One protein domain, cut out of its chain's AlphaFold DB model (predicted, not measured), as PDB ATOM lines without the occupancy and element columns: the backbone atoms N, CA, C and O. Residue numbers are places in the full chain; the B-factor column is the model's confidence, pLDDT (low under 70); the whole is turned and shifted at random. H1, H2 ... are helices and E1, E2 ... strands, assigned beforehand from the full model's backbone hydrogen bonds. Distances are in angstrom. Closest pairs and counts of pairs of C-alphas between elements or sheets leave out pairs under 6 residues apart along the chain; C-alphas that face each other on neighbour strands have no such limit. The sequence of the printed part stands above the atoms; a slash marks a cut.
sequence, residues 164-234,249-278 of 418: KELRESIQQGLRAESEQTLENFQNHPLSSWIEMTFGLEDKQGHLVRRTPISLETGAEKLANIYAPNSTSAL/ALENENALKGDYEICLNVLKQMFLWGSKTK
ATOM      1  N   LYS A 164     -52.275 -92.364   7.756       92.38
ATOM      2  CA  LYS A 164     -52.015 -91.956   9.137       92.38
ATOM      3  C   LYS A 164     -50.514 -91.827   9.414       92.38
ATOM      4  O   LYS A 164     -50.099 -90.790   9.918       92.38
ATOM      5  N   GLU A 165     -49.712 -92.819   9.021       93.56
ATOM      6  CA  GLU A 165     -48.247 -92.771   9.171       93.56
ATOM      7  C   GLU A 165     -47.630 -91.576   8.435       93.56
ATOM      8  O   GLU A 165     -46.750 -90.905   8.973       93.56
ATOM      9  N   LEU A 166     -48.099 -91.285   7.216       93.75
ATOM     10  CA  LEU A 166     -47.614 -90.136   6.448       93.75
ATOM     11  C   LEU A 166     -47.926 -88.821   7.164       93.75
ATOM     12  O   LEU A 166     -47.026 -88.001   7.342       93.75
ATOM     13  N   ARG A 167     -49.166 -88.642   7.635       92.31
ATOM     14  CA  ARG A 167     -49.571 -87.448   8.391       92.31
ATOM     15  C   ARG A 167     -48.741 -87.258   9.649       92.31
ATOM     16  O   ARG A 167     -48.199 -86.178   9.850       92.31
ATOM     17  N   GLU A 168     -48.610 -88.305  10.457       91.62
ATOM     18  CA  GLU A 168     -47.828 -88.262  11.693       91.62
ATOM     19  C   GLU A 168     -46.364 -87.902  11.408       91.62
ATOM     20  O   GLU A 168     -45.804 -87.064  12.109       91.62
ATOM     21  N   SER A 169     -45.773 -88.442  10.335       92.38
ATOM     22  CA  SER A 169     -44.392 -88.119   9.953       92.38
ATOM     23  C   SER A 169     -44.195 -86.659   9.527       92.38
ATOM     24  O   SER A 169     -43.143 -86.082   9.786       92.38
ATOM     25  N   ILE A 170     -45.205 -86.038   8.911       91.44
ATOM     26  CA  ILE A 170     -45.162 -84.616   8.541       91.44
ATOM     27  C   ILE A 170     -45.345 -83.742   9.790       91.44
ATOM     28  O   ILE A 170     -44.605 -82.779   9.968       91.44
ATOM     29  N   GLN A 171     -46.282 -84.097  10.680       89.44
ATOM     30  CA  GLN A 171     -46.569 -83.343  11.911       89.44
ATOM     31  C   GLN A 171     -45.415 -83.373  12.916       89.44
ATOM     32  O   GLN A 171     -45.126 -82.362  13.551       89.44
ATOM     33  N   GLN A 172     -44.761 -84.527  13.075       88.75
ATOM     34  CA  GLN A 172     -43.616 -84.685  13.979       88.75
ATOM     35  C   GLN A 172     -42.353 -84.000  13.443       88.75
ATOM     36  O   GLN A 172     -41.441 -83.705  14.216       88.75
ATOM     37  N   GLY A 173     -42.308 -83.730  12.136       85.88
ATOM     38  CA  GLY A 173     -41.117 -83.255  11.454       85.88
ATOM     39  C   GLY A 173     -40.082 -84.363  11.249       85.88
ATOM     40  O   GLY A 173     -40.203 -85.487  11.738       85.88
ATOM     41  N   LEU A 174     -39.045 -84.041  10.479       89.88
ATOM     42  CA  LEU A 174     -37.959 -84.980  10.224       89.88
ATOM     43  C   LEU A 174     -37.024 -85.089  11.429       89.88
ATOM     44  O   LEU A 174     -36.881 -84.165  12.229       89.88
ATOM     45  N   ARG A 175     -36.339 -86.232  11.515       89.00
ATOM     46  CA  ARG A 175     -35.320 -86.485  12.537       89.00
ATOM     47  C   ARG A 175     -34.194 -85.452  12.479       89.00
ATOM     48  O   ARG A 175     -33.866 -84.934  11.405       89.00
ATOM     49  N   ALA A 176     -33.557 -85.226  13.628       89.44
ATOM     50  CA  ALA A 176     -32.376 -84.375  13.729       89.44
ATOM     51  C   ALA A 176     -31.267 -84.858  12.779       89.44
ATOM     52  O   ALA A 176     -31.136 -86.058  12.533       89.44
ATOM     53  N   GLU A 177     -30.439 -83.942  12.266       88.31
ATOM     54  CA  GLU A 177     -29.401 -84.278  11.274       88.31
ATOM     55  C   GLU A 177     -28.444 -85.389  11.743       88.31
ATOM     56  O   GLU A 177     -27.998 -86.195  10.929       88.31
ATOM     57  N   SER A 178     -28.173 -85.496  13.049       89.75
ATOM     58  CA  SER A 178     -27.335 -86.559  13.626       89.75
ATOM     59  C   SER A 178     -27.923 -87.966  13.481       89.75
ATOM     60  O   SER A 178     -27.189 -88.947  13.554       89.75
ATOM     61  N   GLU A 179     -29.234 -88.082  13.277       91.75
ATOM     62  CA  GLU A 179     -29.952 -89.350  13.131       91.75
ATOM     63  C   GLU A 179     -30.319 -89.658  11.672       91.75
ATOM     64  O   GLU A 179     -30.948 -90.682  11.388       91.75
ATOM     65  N   GLN A 180     -29.926 -88.799  10.728       94.06
ATOM     66  CA  GLN A 180     -30.227 -88.936   9.304       94.06
ATOM     67  C   GLN A 180     -29.309 -89.956   8.606       94.06
ATOM     68  O   GLN A 180     -28.567 -89.647   7.674       94.06
ATOM     69  N   THR A 181     -29.370 -91.215   9.042       95.81
ATOM     70  CA  THR A 181     -28.623 -92.341   8.457       95.81
ATOM     71  C   THR A 181     -29.347 -92.951   7.250       95.81
ATOM     72  O   THR A 181     -30.538 -92.710   7.042       95.81
ATOM     73  N   LEU A 182     -28.643 -93.762   6.445       95.25
ATOM     74  CA  LEU A 182     -29.250 -94.505   5.327       95.25
ATOM     75  C   LEU A 182     -30.331 -95.484   5.811       95.25
ATOM     76  O   LEU A 182     -31.394 -95.575   5.205       95.25
ATOM     77  N   GLU A 183     -30.082 -96.179   6.919       95.31
ATOM     78  CA  GLU A 183     -31.037 -97.119   7.515       95.31
ATOM     79  C   GLU A 183     -32.331 -96.411   7.941       95.31
ATOM     80  O   GLU A 183     -33.432 -96.844   7.599       95.31
ATOM     81  N   ASN A 184     -32.212 -95.270   8.627       95.12
ATOM     82  CA  ASN A 184     -33.378 -94.486   9.024       95.12
ATOM     83  C   ASN A 184     -34.121 -93.920   7.809       95.12
ATOM     84  O   ASN A 184     -35.349 -93.882   7.828       95.12
ATOM     85  N   PHE A 185     -33.407 -93.539   6.745       95.69
ATOM     86  CA  PHE A 185     -34.028 -93.126   5.488       95.69
ATOM     87  C   PHE A 185     -34.829 -94.277   4.870       95.69
ATOM     88  O   PHE A 185     -36.002 -94.099   4.558       95.69
ATOM     89  N   GLN A 186     -34.245 -95.471   4.742       95.12
ATOM     90  CA  GLN A 186     -34.907 -96.643   4.154       95.12
ATOM     91  C   GLN A 186     -36.153 -97.086   4.936       95.12
ATOM     92  O   GLN A 186     -37.110 -97.587   4.349       95.12
ATOM     93  N   ASN A 187     -36.175 -96.853   6.249       94.31
ATOM     94  CA  ASN A 187     -37.310 -97.186   7.109       94.31
ATOM     95  C   ASN A 187     -38.357 -96.062   7.228       94.31
ATOM     96  O   ASN A 187     -39.440 -96.292   7.776       94.31
ATOM     97  N   HIS A 188     -38.081 -94.861   6.708       95.19
ATOM     98  CA  HIS A 188     -38.976 -93.713   6.844       95.19
ATOM     99  C   HIS A 188     -40.230 -93.840   5.946       95.19
ATOM    100  O   HIS A 188     -40.090 -94.122   4.751       95.19
ATOM    101  N   PRO A 189     -41.452 -93.558   6.453       95.69
ATOM    102  CA  PRO A 189     -42.691 -93.593   5.665       95.69
ATOM    103  C   PRO A 189     -42.628 -92.783   4.367       95.69
ATOM    104  O   PRO A 189     -42.918 -93.300   3.287       95.69
ATOM    105  N   LEU A 190     -42.162 -91.532   4.461       95.88
ATOM    106  CA  LEU A 190     -42.003 -90.660   3.295       95.88
ATOM    107  C   LEU A 190     -41.034 -91.210   2.244       95.88
ATOM    108  O   LEU A 190     -41.219 -90.895   1.080       95.88
ATOM    109  N   SER A 191     -40.044 -92.039   2.588       95.94
ATOM    110  CA  SER A 191     -39.115 -92.584   1.583       95.94
ATOM    111  C   SER A 191     -39.811 -93.550   0.633       95.94
ATOM    112  O   SER A 191     -39.632 -93.453  -0.580       95.94
ATOM    113  N   SER A 192     -40.661 -94.431   1.173       95.19
ATOM    114  CA  SER A 192     -41.482 -95.348   0.373       95.19
ATOM    115  C   SER A 192     -42.479 -94.569  -0.487       95.19
ATOM    116  O   SER A 192     -42.582 -94.799  -1.691       95.19
ATOM    117  N   TRP A 193     -43.142 -93.569   0.105       95.69
ATOM    118  CA  TRP A 193     -44.060 -92.706  -0.635       95.69
ATOM    119  C   TRP A 193     -43.354 -91.909  -1.742       95.69
ATOM    120  O   TRP A 193     -43.875 -91.828  -2.851       95.69
ATOM    121  N   ILE A 194     -42.158 -91.363  -1.488       95.62
ATOM    122  CA  ILE A 194     -41.347 -90.631  -2.475       95.62
ATOM    123  C   ILE A 194     -40.956 -91.557  -3.631       95.62
ATOM    124  O   ILE A 194     -41.116 -91.180  -4.791       95.62
ATOM    125  N   GLU A 195     -40.486 -92.774  -3.344       95.38
ATOM    126  CA  GLU A 195     -40.112 -93.746  -4.376       95.38
ATOM    127  C   GLU A 195     -41.296 -94.094  -5.287       95.38
ATOM    128  O   GLU A 195     -41.174 -94.021  -6.511       95.38
ATOM    129  N   MET A 196     -42.465 -94.365  -4.706       93.56
ATOM    130  CA  MET A 196     -43.678 -94.679  -5.464       93.56
ATOM    131  C   MET A 196     -44.343 -93.451  -6.096       93.56
ATOM    132  O   MET A 196     -45.164 -93.585  -7.000       93.56
ATOM    133  N   THR A 197     -44.008 -92.238  -5.652       94.19
ATOM    134  CA  THR A 197     -44.593 -91.003  -6.195       94.19
ATOM    135  C   THR A 197     -43.776 -90.414  -7.336       94.19
ATOM    136  O   THR A 197     -44.372 -89.864  -8.264       94.19
ATOM    137  N   PHE A 198     -42.450 -90.539  -7.290       94.69
ATOM    138  CA  PHE A 198     -41.531 -89.930  -8.255       94.69
ATOM    139  C   PHE A 198     -40.761 -90.950  -9.100       94.69
ATOM    140  O   PHE A 198     -40.407 -90.640 -10.235       94.69
ATOM    141  N   GLY A 199     -40.481 -92.141  -8.568       92.88
ATOM    142  CA  GLY A 199     -39.631 -93.134  -9.229       92.88
ATOM    143  C   GLY A 199     -40.414 -94.201  -9.986       92.88
ATOM    144  O   GLY A 199     -40.128 -94.469 -11.156       92.88
ATOM    145  N   LEU A 200     -41.400 -94.808  -9.326       93.62
ATOM    146  CA  LEU A 200     -42.073 -96.018  -9.798       93.62
ATOM    147  C   LEU A 200     -43.587 -95.837  -9.948       93.62
ATOM    148  O   LEU A 200     -44.216 -94.969  -9.348       93.62
ATOM    149  N   GLU A 201     -44.183 -96.668 -10.786       91.81
ATOM    150  CA  GLU A 201     -45.626 -96.821 -10.931       91.81
ATOM    151  C   GLU A 201     -45.928 -98.303 -11.163       91.81
ATOM    152  O   GLU A 201     -45.234 -98.960 -11.940       91.81
ATOM    153  N   ASP A 202     -46.945 -98.836 -10.488       89.31
ATOM    154  CA  ASP A 202     -47.436-100.182 -10.774       89.31
ATOM    155  C   ASP A 202     -48.403-100.134 -11.963       89.31
ATOM    156  O   ASP A 202     -49.395 -99.399 -11.954       89.31
ATOM    157  N   LYS A 203     -48.115-100.930 -12.996       86.62
ATOM    158  CA  LYS A 203     -49.036-101.201 -14.099       86.62
ATOM    159  C   LYS A 203     -49.334-102.691 -14.157       86.62
ATOM    160  O   LYS A 203     -48.571-103.454 -14.745       86.62
ATOM    161  N   GLN A 204     -50.484-103.078 -13.606       83.88
ATOM    162  CA  GLN A 204     -51.001-104.454 -13.643       83.88
ATOM    163  C   GLN A 204     -50.043-105.476 -12.994       83.88
ATOM    164  O   GLN A 204     -49.835-106.563 -13.530       83.88
ATOM    165  N   GLY A 205     -49.444-105.128 -11.851       83.31
ATOM    166  CA  GLY A 205     -48.498-105.975 -11.115       83.31
ATOM    167  C   GLY A 205     -47.062-105.911 -11.639       83.31
ATOM    168  O   GLY A 205     -46.219-106.723 -11.251       83.31
ATOM    169  N   HIS A 206     -46.767-104.969 -12.539       85.50
ATOM    170  CA  HIS A 206     -45.424-104.715 -13.042       85.50
ATOM    171  C   HIS A 206     -44.998-103.286 -12.738       85.50
ATOM    172  O   HIS A 206     -45.615-102.326 -13.204       85.50
ATOM    173  N   LEU A 207     -43.891-103.152 -12.015       90.81
ATOM    174  CA  LEU A 207     -43.283-101.857 -11.756       90.81
ATOM    175  C   LEU A 207     -42.638-101.316 -13.030       90.81
ATOM    176  O   LEU A 207     -41.800-101.968 -13.659       90.81
ATOM    177  N   VAL A 208     -43.024-100.098 -13.384       90.25
ATOM    178  CA  VAL A 208     -42.435 -99.314 -14.468       90.25
ATOM    179  C   VAL A 208     -41.901 -97.998 -13.916       90.25
ATOM    180  O   VAL A 208     -42.336 -97.532 -12.861       90.25
ATOM    181  N   ARG A 209     -40.952 -97.380 -14.627       90.50
ATOM    182  CA  ARG A 209     -40.531 -96.017 -14.295       90.50
ATOM    183  C   ARG A 209     -41.707 -95.073 -14.480       90.50
ATOM    184  O   ARG A 209     -42.390 -95.121 -15.505       90.50
ATOM    185  N   ARG A 210     -41.912 -94.201 -13.502       90.38
ATOM    186  CA  ARG A 210     -42.940 -93.174 -13.578       90.38
ATOM    187  C   ARG A 210     -42.527 -92.076 -14.559       90.38
ATOM    188  O   ARG A 210     -41.348 -91.744 -14.680       90.38
ATOM    189  N   THR A 211     -43.509 -91.485 -15.235       89.75
ATOM    190  CA  THR A 211     -43.299 -90.236 -15.973       89.75
ATOM    191  C   THR A 211     -42.861 -89.145 -14.990       89.75
ATOM    192  O   THR A 211     -43.571 -88.928 -14.006       89.75
ATOM    193  N   PRO A 212     -41.721 -88.461 -15.212       90.94
ATOM    194  CA  PRO A 212     -41.225 -87.458 -14.277       90.94
ATOM    195  C   PRO A 212     -42.274 -86.386 -13.963       90.94
ATOM    196  O   PRO A 212     -42.909 -85.851 -14.869       90.94
ATOM    197  N   ILE A 213     -42.422 -86.063 -12.678       92.56
ATOM    198  CA  ILE A 213     -43.251 -84.956 -12.186       92.56
ATOM    199  C   ILE A 213     -42.365 -83.923 -11.493       92.56
ATOM    200  O   ILE A 213     -41.269 -84.255 -11.031       92.56
ATOM    201  N   SER A 214     -42.831 -82.676 -11.413       92.81
ATOM    202  CA  SER A 214     -42.110 -81.635 -10.686       92.81
ATOM    203  C   SER A 214     -42.217 -81.837  -9.170       92.81
ATOM    204  O   SER A 214     -43.062 -82.593  -8.673       92.81
ATOM    205  N   LEU A 215     -41.341 -81.166  -8.420       92.56
ATOM    206  CA  LEU A 215     -41.366 -81.216  -6.960       92.56
ATOM    207  C   LEU A 215     -42.653 -80.587  -6.404       92.56
ATOM    208  O   LEU A 215     -43.202 -81.080  -5.423       92.56
ATOM    209  N   GLU A 216     -43.141 -79.544  -7.069       92.62
ATOM    210  CA  GLU A 216     -44.377 -78.822  -6.765       92.62
ATOM    211  C   GLU A 216     -45.589 -79.752  -6.893       92.62
ATOM    212  O   GLU A 216     -46.330 -79.922  -5.929       92.62
ATOM    213  N   THR A 217     -45.714 -80.479  -8.011       93.62
ATOM    214  CA  THR A 217     -46.782 -81.480  -8.194       93.62
ATOM    215  C   THR A 217     -46.728 -82.583  -7.133       93.62
ATOM    216  O   THR A 217     -47.755 -83.092  -6.683       93.62
ATOM    217  N   GLY A 218     -45.528 -82.991  -6.714       94.38
ATOM    218  CA  GLY A 218     -45.381 -83.933  -5.608       94.38
ATOM    219  C   GLY A 218     -45.835 -83.348  -4.267       94.38
ATOM    220  O   GLY A 218     -46.523 -84.029  -3.510       94.38
ATOM    221  N   ALA A 219     -45.499 -82.089  -3.982       95.06
ATOM    222  CA  ALA A 219     -45.918 -81.403  -2.764       95.06
ATOM    223  C   ALA A 219     -47.441 -81.232  -2.686       95.06
ATOM    224  O   ALA A 219     -48.010 -81.482  -1.629       95.06
ATOM    225  N   GLU A 220     -48.106 -80.919  -3.800       93.12
ATOM    226  CA  GLU A 220     -49.573 -80.887  -3.896       93.12
ATOM    227  C   GLU A 220     -50.191 -82.249  -3.556       93.12
ATOM    228  O   GLU A 220     -51.080 -82.348  -2.710       93.12
ATOM    229  N   LYS A 221     -49.673 -83.337  -4.147       94.19
ATOM    230  CA  LYS A 221     -50.142 -84.698  -3.834       94.19
ATOM    231  C   LYS A 221     -49.969 -85.041  -2.356       94.19
ATOM    232  O   LYS A 221     -50.845 -85.683  -1.779       94.19
ATOM    233  N   LEU A 222     -48.855 -84.633  -1.748       93.94
ATOM    234  CA  LEU A 222     -48.608 -84.868  -0.328       93.94
ATOM    235  C   LEU A 222     -49.527 -84.017   0.559       93.94
ATOM    236  O   LEU A 222     -50.056 -84.536   1.540       93.94
ATOM    237  N   ALA A 223     -49.777 -82.759   0.188       92.50
ATOM    238  CA  ALA A 223     -50.683 -81.860   0.897       92.50
ATOM    239  C   ALA A 223     -52.118 -82.407   0.922       92.50
ATOM    240  O   ALA A 223     -52.740 -82.436   1.979       92.50
ATOM    241  N   ASN A 224     -52.596 -82.973  -0.189       89.62
ATOM    242  CA  ASN A 224     -53.918 -83.612  -0.262       89.62
ATOM    243  C   ASN A 224     -54.039 -84.818   0.679       89.62
ATOM    244  O   ASN A 224     -55.111 -85.117   1.203       89.62
ATOM    245  N   ILE A 225     -52.934 -85.531   0.908       88.50
ATOM    246  CA  ILE A 225     -52.884 -86.626   1.880       88.50
ATOM    247  C   ILE A 225     -52.854 -86.056   3.299       88.50
ATOM    248  O   ILE A 225     -53.571 -86.563   4.168       88.50
ATOM    249  N   TYR A 226     -52.054 -85.016   3.533       85.94
ATOM    250  CA  TYR A 226     -51.885 -84.357   4.824       85.94
ATOM    251  C   TYR A 226     -53.202 -83.754   5.342       85.94
ATOM    252  O   TYR A 226     -53.620 -84.075   6.457       85.94
ATOM    253  N   ALA A 227     -53.907 -83.004   4.492       82.00
ATOM    254  CA  ALA A 227     -55.177 -82.343   4.768       82.00
ATOM    255  C   ALA A 227     -56.139 -82.487   3.559       82.00
ATOM    256  O   ALA A 227     -56.118 -81.683   2.639       82.00
ATOM    257  N   PRO A 228     -57.017 -83.505   3.520       64.62
ATOM    258  CA  PRO A 228     -57.835 -83.810   2.336       64.62
ATOM    259  C   PRO A 228     -59.011 -82.849   2.105       64.62
ATOM    260  O   PRO A 228     -59.622 -82.880   1.041       64.62
ATOM    261  N   ASN A 229     -59.351 -82.009   3.088       59.12
ATOM    262  CA  ASN A 229     -60.510 -81.110   3.024       59.12
ATOM    263  C   ASN A 229     -60.189 -79.740   2.419       59.12
ATOM    264  O   ASN A 229     -61.073 -78.889   2.350       59.12
ATOM    265  N   SER A 230     -58.940 -79.501   2.030       53.91
ATOM    266  CA  SER A 230     -58.496 -78.186   1.604       53.91
ATOM    267  C   SER A 230     -58.441 -78.066   0.067       53.91
ATOM    268  O   SER A 230     -58.689 -76.990  -0.460       53.91
ATOM    269  N   THR A 231     -58.223 -79.132  -0.710       46.91
ATOM    270  CA  THR A 231     -57.812 -78.999  -2.129       46.91
ATOM    271  C   THR A 231     -58.901 -79.005  -3.208       46.91
ATOM    272  O   THR A 231     -58.580 -78.878  -4.388       46.91
ATOM    273  N   SER A 232     -60.189 -79.114  -2.875       42.47
ATOM    274  CA  SER A 232     -61.261 -79.213  -3.887       42.47
ATOM    275  C   SER A 232     -61.630 -77.889  -4.589       42.47
ATOM    276  O   SER A 232     -62.688 -77.813  -5.208       42.47
ATOM    277  N   ALA A 233     -60.813 -76.834  -4.480       43.00
ATOM    278  CA  ALA A 233     -61.151 -75.490  -4.970       43.00
ATOM    279  C   ALA A 233     -60.402 -75.045  -6.244       43.00
ATOM    280  O   ALA A 233     -60.768 -74.025  -6.820       43.00
ATOM    281  N   LEU A 234     -59.391 -75.785  -6.719       42.66
ATOM    282  CA  LEU A 234     -58.556 -75.342  -7.852       42.66
ATOM    283  C   LEU A 234     -58.986 -75.877  -9.232       42.66
ATOM    284  O   LEU A 234     -58.413 -75.463 -10.233       42.66
ATOM    285  N   ALA A 249     -63.313 -67.711   3.201       49.59
ATOM    286  CA  ALA A 249     -62.673 -68.062   1.928       49.59
ATOM    287  C   ALA A 249     -61.167 -67.733   1.937       49.59
ATOM    288  O   ALA A 249     -60.346 -68.568   1.568       49.59
ATOM    289  N   LEU A 250     -60.804 -66.554   2.454       49.59
ATOM    290  CA  LEU A 250     -59.412 -66.112   2.607       49.59
ATOM    291  C   LEU A 250     -58.664 -66.905   3.693       49.59
ATOM    292  O   LEU A 250     -57.472 -67.175   3.560       49.59
ATOM    293  N   GLU A 251     -59.350 -67.298   4.770       52.59
ATOM    294  CA  GLU A 251     -58.783 -68.171   5.808       52.59
ATOM    295  C   GLU A 251     -58.482 -69.577   5.267       52.59
ATOM    296  O   GLU A 251     -57.409 -70.120   5.538       52.59
ATOM    297  N   ASN A 252     -59.373 -70.131   4.437       55.50
ATOM    298  CA  ASN A 252     -59.165 -71.427   3.789       55.50
ATOM    299  C   ASN A 252     -58.036 -71.389   2.749       55.50
ATOM    300  O   ASN A 252     -57.224 -72.310   2.722       55.50
ATOM    301  N   GLU A 253     -57.926 -70.329   1.938       57.78
ATOM    302  CA  GLU A 253     -56.812 -70.149   0.990       57.78
ATOM    303  C   GLU A 253     -55.450 -70.025   1.695       57.78
ATOM    304  O   GLU A 253     -54.457 -70.601   1.244       57.78
ATOM    305  N   ASN A 254     -55.389 -69.327   2.832       61.97
ATOM    306  CA  ASN A 254     -54.158 -69.217   3.617       61.97
ATOM    307  C   ASN A 254     -53.774 -70.541   4.299       61.97
ATOM    308  O   ASN A 254     -52.591 -70.882   4.336       61.97
ATOM    309  N   ALA A 255     -54.750 -71.305   4.800       62.03
ATOM    310  CA  ALA A 255     -54.514 -72.631   5.376       62.03
ATOM    311  C   ALA A 255     -54.015 -73.630   4.316       62.03
ATOM    312  O   ALA A 255     -53.026 -74.325   4.536       62.03
ATOM    313  N   LEU A 256     -54.632 -73.613   3.130       64.50
ATOM    314  CA  LEU A 256     -54.224 -74.375   1.947       64.50
ATOM    315  C   LEU A 256     -52.770 -74.140   1.556       64.50
ATOM    316  O   LEU A 256     -51.999 -75.076   1.323       64.50
ATOM    317  N   LYS A 257     -52.404 -72.862   1.483       73.88
ATOM    318  CA  LYS A 257     -51.050 -72.443   1.154       73.88
ATOM    319  C   LYS A 257     -50.056 -72.884   2.232       73.88
ATOM    320  O   LYS A 257     -48.964 -73.337   1.895       73.88
ATOM    321  N   GLY A 258     -50.460 -72.837   3.503       80.25
ATOM    322  CA  GLY A 258     -49.676 -73.340   4.632       80.25
ATOM    323  C   GLY A 258     -49.391 -74.843   4.550       80.25
ATOM    324  O   GLY A 258     -48.237 -75.251   4.677       80.25
ATOM    325  N   ASP A 259     -50.406 -75.666   4.274       86.56
ATOM    326  CA  ASP A 259     -50.252 -77.126   4.157       86.56
ATOM    327  C   ASP A 259     -49.322 -77.516   2.998       86.56
ATOM    328  O   ASP A 259     -48.447 -78.378   3.148       86.56
ATOM    329  N   TYR A 260     -49.473 -76.846   1.850       90.94
ATOM    330  CA  TYR A 260     -48.585 -77.010   0.701       90.94
ATOM    331  C   TYR A 260     -47.134 -76.649   1.044       90.94
ATOM    332  O   TYR A 260     -46.222 -77.430   0.766       90.94
ATOM    333  N   GLU A 261     -46.902 -75.494   1.674       92.19
ATOM    334  CA  GLU A 261     -45.558 -75.035   2.037       92.19
ATOM    335  C   GLU A 261     -44.878 -75.981   3.040       92.19
ATOM    336  O   GLU A 261     -43.688 -76.282   2.892       92.19
ATOM    337  N   ILE A 262     -45.624 -76.512   4.015       92.19
ATOM    338  CA  ILE A 262     -45.130 -77.533   4.951       92.19
ATOM    339  C   ILE A 262     -44.687 -78.784   4.183       92.19
ATOM    340  O   ILE A 262     -43.546 -79.233   4.335       92.19
ATOM    341  N   CYS A 263     -45.550 -79.322   3.319       94.38
ATOM    342  CA  CYS A 263     -45.261 -80.532   2.548       94.38
ATOM    343  C   CYS A 263     -44.075 -80.341   1.595       94.38
ATOM    344  O   CYS A 263     -43.196 -81.203   1.516       94.38
ATOM    345  N   LEU A 264     -44.002 -79.197   0.911       94.88
ATOM    346  CA  LEU A 264     -42.889 -78.851   0.030       94.88
ATOM    347  C   LEU A 264     -41.563 -78.798   0.797       94.88
ATOM    348  O   LEU A 264     -40.554 -79.330   0.329       94.88
ATOM    349  N   ASN A 265     -41.550 -78.175   1.976       94.81
ATOM    350  CA  ASN A 265     -40.353 -78.079   2.806       94.81
ATOM    351  C   ASN A 265     -39.902 -79.449   3.324       94.81
ATOM    352  O   ASN A 265     -38.716 -79.773   3.230       94.81
ATOM    353  N   VAL A 266     -40.834 -80.283   3.794       95.31
ATOM    354  CA  VAL A 266     -40.531 -81.657   4.223       95.31
ATOM    355  C   VAL A 266     -39.971 -82.484   3.063       95.31
ATOM    356  O   VAL A 266     -38.958 -83.164   3.232       95.31
ATOM    357  N   LEU A 267     -40.553 -82.383   1.863       95.75
ATOM    358  CA  LEU A 267     -40.029 -83.073   0.682       95.75
ATOM    359  C   LEU A 267     -38.613 -82.622   0.331       95.75
ATOM    360  O   LEU A 267     -37.746 -83.470   0.123       95.75
ATOM    361  N   LYS A 268     -38.341 -81.311   0.315       95.25
ATOM    362  CA  LYS A 268     -36.989 -80.777   0.072       95.25
ATOM    363  C   LYS A 268     -35.970 -81.356   1.053       95.25
ATOM    364  O   LYS A 268     -34.887 -81.769   0.636       95.25
ATOM    365  N   GLN A 269     -36.317 -81.422   2.337       95.25
ATOM    366  CA  GLN A 269     -35.437 -81.982   3.360       95.25
ATOM    367  C   GLN A 269     -35.242 -83.499   3.190       95.25
ATOM    368  O   GLN A 269     -34.111 -83.973   3.277       95.25
ATOM    369  N   MET A 270     -36.297 -84.255   2.862       95.88
ATOM    370  CA  MET A 270     -36.190 -85.688   2.554       95.88
ATOM    371  C   MET A 270     -35.302 -85.951   1.335       95.88
ATOM    372  O   MET A 270     -34.453 -86.841   1.371       95.88
ATOM    373  N   PHE A 271     -35.441 -85.165   0.265       95.56
ATOM    374  CA  PHE A 271     -34.577 -85.277  -0.911       95.56
ATOM    375  C   PHE A 271     -33.119 -84.946  -0.589       95.56
ATOM    376  O   PHE A 271     -32.214 -85.637  -1.063       95.56
ATOM    377  N   LEU A 272     -32.876 -83.936   0.251       94.25
ATOM    378  CA  LEU A 272     -31.532 -83.607   0.720       94.25
ATOM    379  C   LEU A 272     -30.930 -84.753   1.548       94.25
ATOM    380  O   LEU A 272     -29.786 -85.142   1.304       94.25
ATOM    381  N   TRP A 273     -31.697 -85.323   2.479       95.75
ATOM    382  CA  TRP A 273     -31.287 -86.476   3.282       95.75
ATOM    383  C   TRP A 273     -30.964 -87.686   2.389       95.75
ATOM    384  O   TRP A 273     -29.861 -88.241   2.461       95.75
ATOM    385  N   GLY A 274     -31.872 -88.052   1.484       94.69
ATOM    386  CA  GLY A 274     -31.679 -89.164   0.554       94.69
ATOM    387  C   GLY A 274     -30.482 -88.964  -0.382       94.69
ATOM    388  O   GLY A 274     -29.758 -89.916  -0.666       94.69
ATOM    389  N   SER A 275     -30.211 -87.728  -0.810       93.06
ATOM    390  CA  SER A 275     -29.031 -87.391  -1.616       93.06
ATOM    391  C   SER A 275     -27.725 -87.555  -0.826       93.06
ATOM    392  O   SER A 275     -26.815 -88.253  -1.278       93.06
ATOM    393  N   LYS A 276     -27.648 -87.003   0.397       93.19
ATOM    394  CA  LYS A 276     -26.468 -87.115   1.281       93.19
ATOM    395  C   LYS A 276     -26.126 -88.572   1.615       93.19
ATOM    396  O   LYS A 276     -24.956 -88.936   1.674       93.19
ATOM    397  N   THR A 277     -27.146 -89.403   1.819       93.69
ATOM    398  CA  THR A 277     -26.996 -90.813   2.219       93.69
ATOM    399  C   THR A 277     -26.954 -91.793   1.048       93.69
ATOM    400  O   THR A 277     -26.729 -92.980   1.273       93.69
ATOM    401  N   LYS A 278     -27.142 -91.321  -0.193       92.44
ATOM    402  CA  LYS A 278     -27.326 -92.161  -1.394       92.44
ATOM    403  C   LYS A 278     -28.504 -93.143  -1.267       92.44
ATOM    404  O   LYS A 278     -28.451 -94.245  -1.805       92.44
TER     405      LYS A 278
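This is residues 164 to 234 and 249 to 278 of the 418 residues of the protein "Helicase, C-terminal:Type III restriction enzyme, res subunit:DEAD/DEAH box helicase, N-terminal" of Nodularia spumigena CCY9414 (UniProt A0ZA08). A small two-stranded hairpin, E1 and E2, sits at the far end of helix H3, which leads away at about a right angle from near one long helix, H5, the longest part of the domain. The shorter helix H4 crosses H5 at a steep tilt and packs on it, H1 packs on H3 and H4, and H2 packs on the last turns of H5. You are looking at 101 printed residues with five named helices and two named strands, in the order H1, H2, H3, E1, E2, H4, H5; the sheet is E1 - E2, antiparallel, and the class is mostly helix. The whole is compact, with a radius of gyration of the C-alphas of 14.6 A, and its C-alphas span 43 by 39 by 23 A.

Start at the sheet: find C-alpha 200 at (-42.073, -96.018, -9.798), where E1, residues 200 to 203, begins. E2 returns as residues 206 to 209. Just before E1, H3 holds residues 189 to 199 and is 15.2 A long from first to last C-alpha. Before H3 come H2, residues 182 to 187, and H1, residues 164 to 172 and 12.1 A long, with C-alpha 164 at (-52.015, -91.956, 9.137). After E2, H4 holds residues 215 to 226 and is 16.1 A long. Beyond the cut, find C-alpha 249 at (-62.673, -68.062, 1.928); from there H5, residues 249 to 277, runs 42.3 A to C-alpha 277 at (-26.996, -90.813, 2.219).

Look first at the hairpin E1 and E2, whose directions stand at 140 degrees. C-alphas 202 and 207 face each other at 4.6 A; N 201 and O 208 are within hydrogen-bond range at 2.9 A, as are N 208 and O 201 at 2.9 A. From the sheet go to H3: its closest C-alpha pair with E2 is Gly 199 and Arg 209, 5.9 A. H1 and H3 touch, closest at the C-alphas of Leu 166 and Pro 189, 6.1 A, and are about perpendicular at 72 degrees, only just past steep. H3 is close to but not clearly touching H5, with the C-alphas of Ser 191 and Met 270 at 7.6 A as the closest. H4 touches H5 with 18 pairs of C-alphas within 8 A, and H5 touches H4 with its residues 259 to 267 alone. The closest C-alphas there are those of Ala 219 and Leu 264, 4.8 A, and the two helices run opposite ways at a steep tilt of 64 degrees. H4 touches H1 with residues 225 to 226 alone, closest at the C-alphas of Arg 167 and Tyr 226, 5.3 A. H1 and H5 only just touch, with 3 pairs of C-alphas within 8 A, the closest being Ile 170 and Val 266 at 7.0 A. H2 touches residues 273 to 277 of H5 alone, closest at the C-alphas of Leu 182 and Thr 277, 5.3 A. Among the elements that are apart are H1 and H2, and E1 and H5. In H1, H2, H3, H4 and H5, every O i to N i+4 pair is within hydrogen-bond range.

The two C-alphas farthest apart are those of His 206 and Leu 250, 43.9 A. Residues 235 to 248 are not printed, and C-alphas 234 and 249 are 12.9 A apart across this cut. Of the links that are printed whole, H1 to H2 is short and the other four are tight. The mean pLDDT of the printed part is 86.3; look for values under 70 at residues 228 to 234 and 249 to 256 of this model.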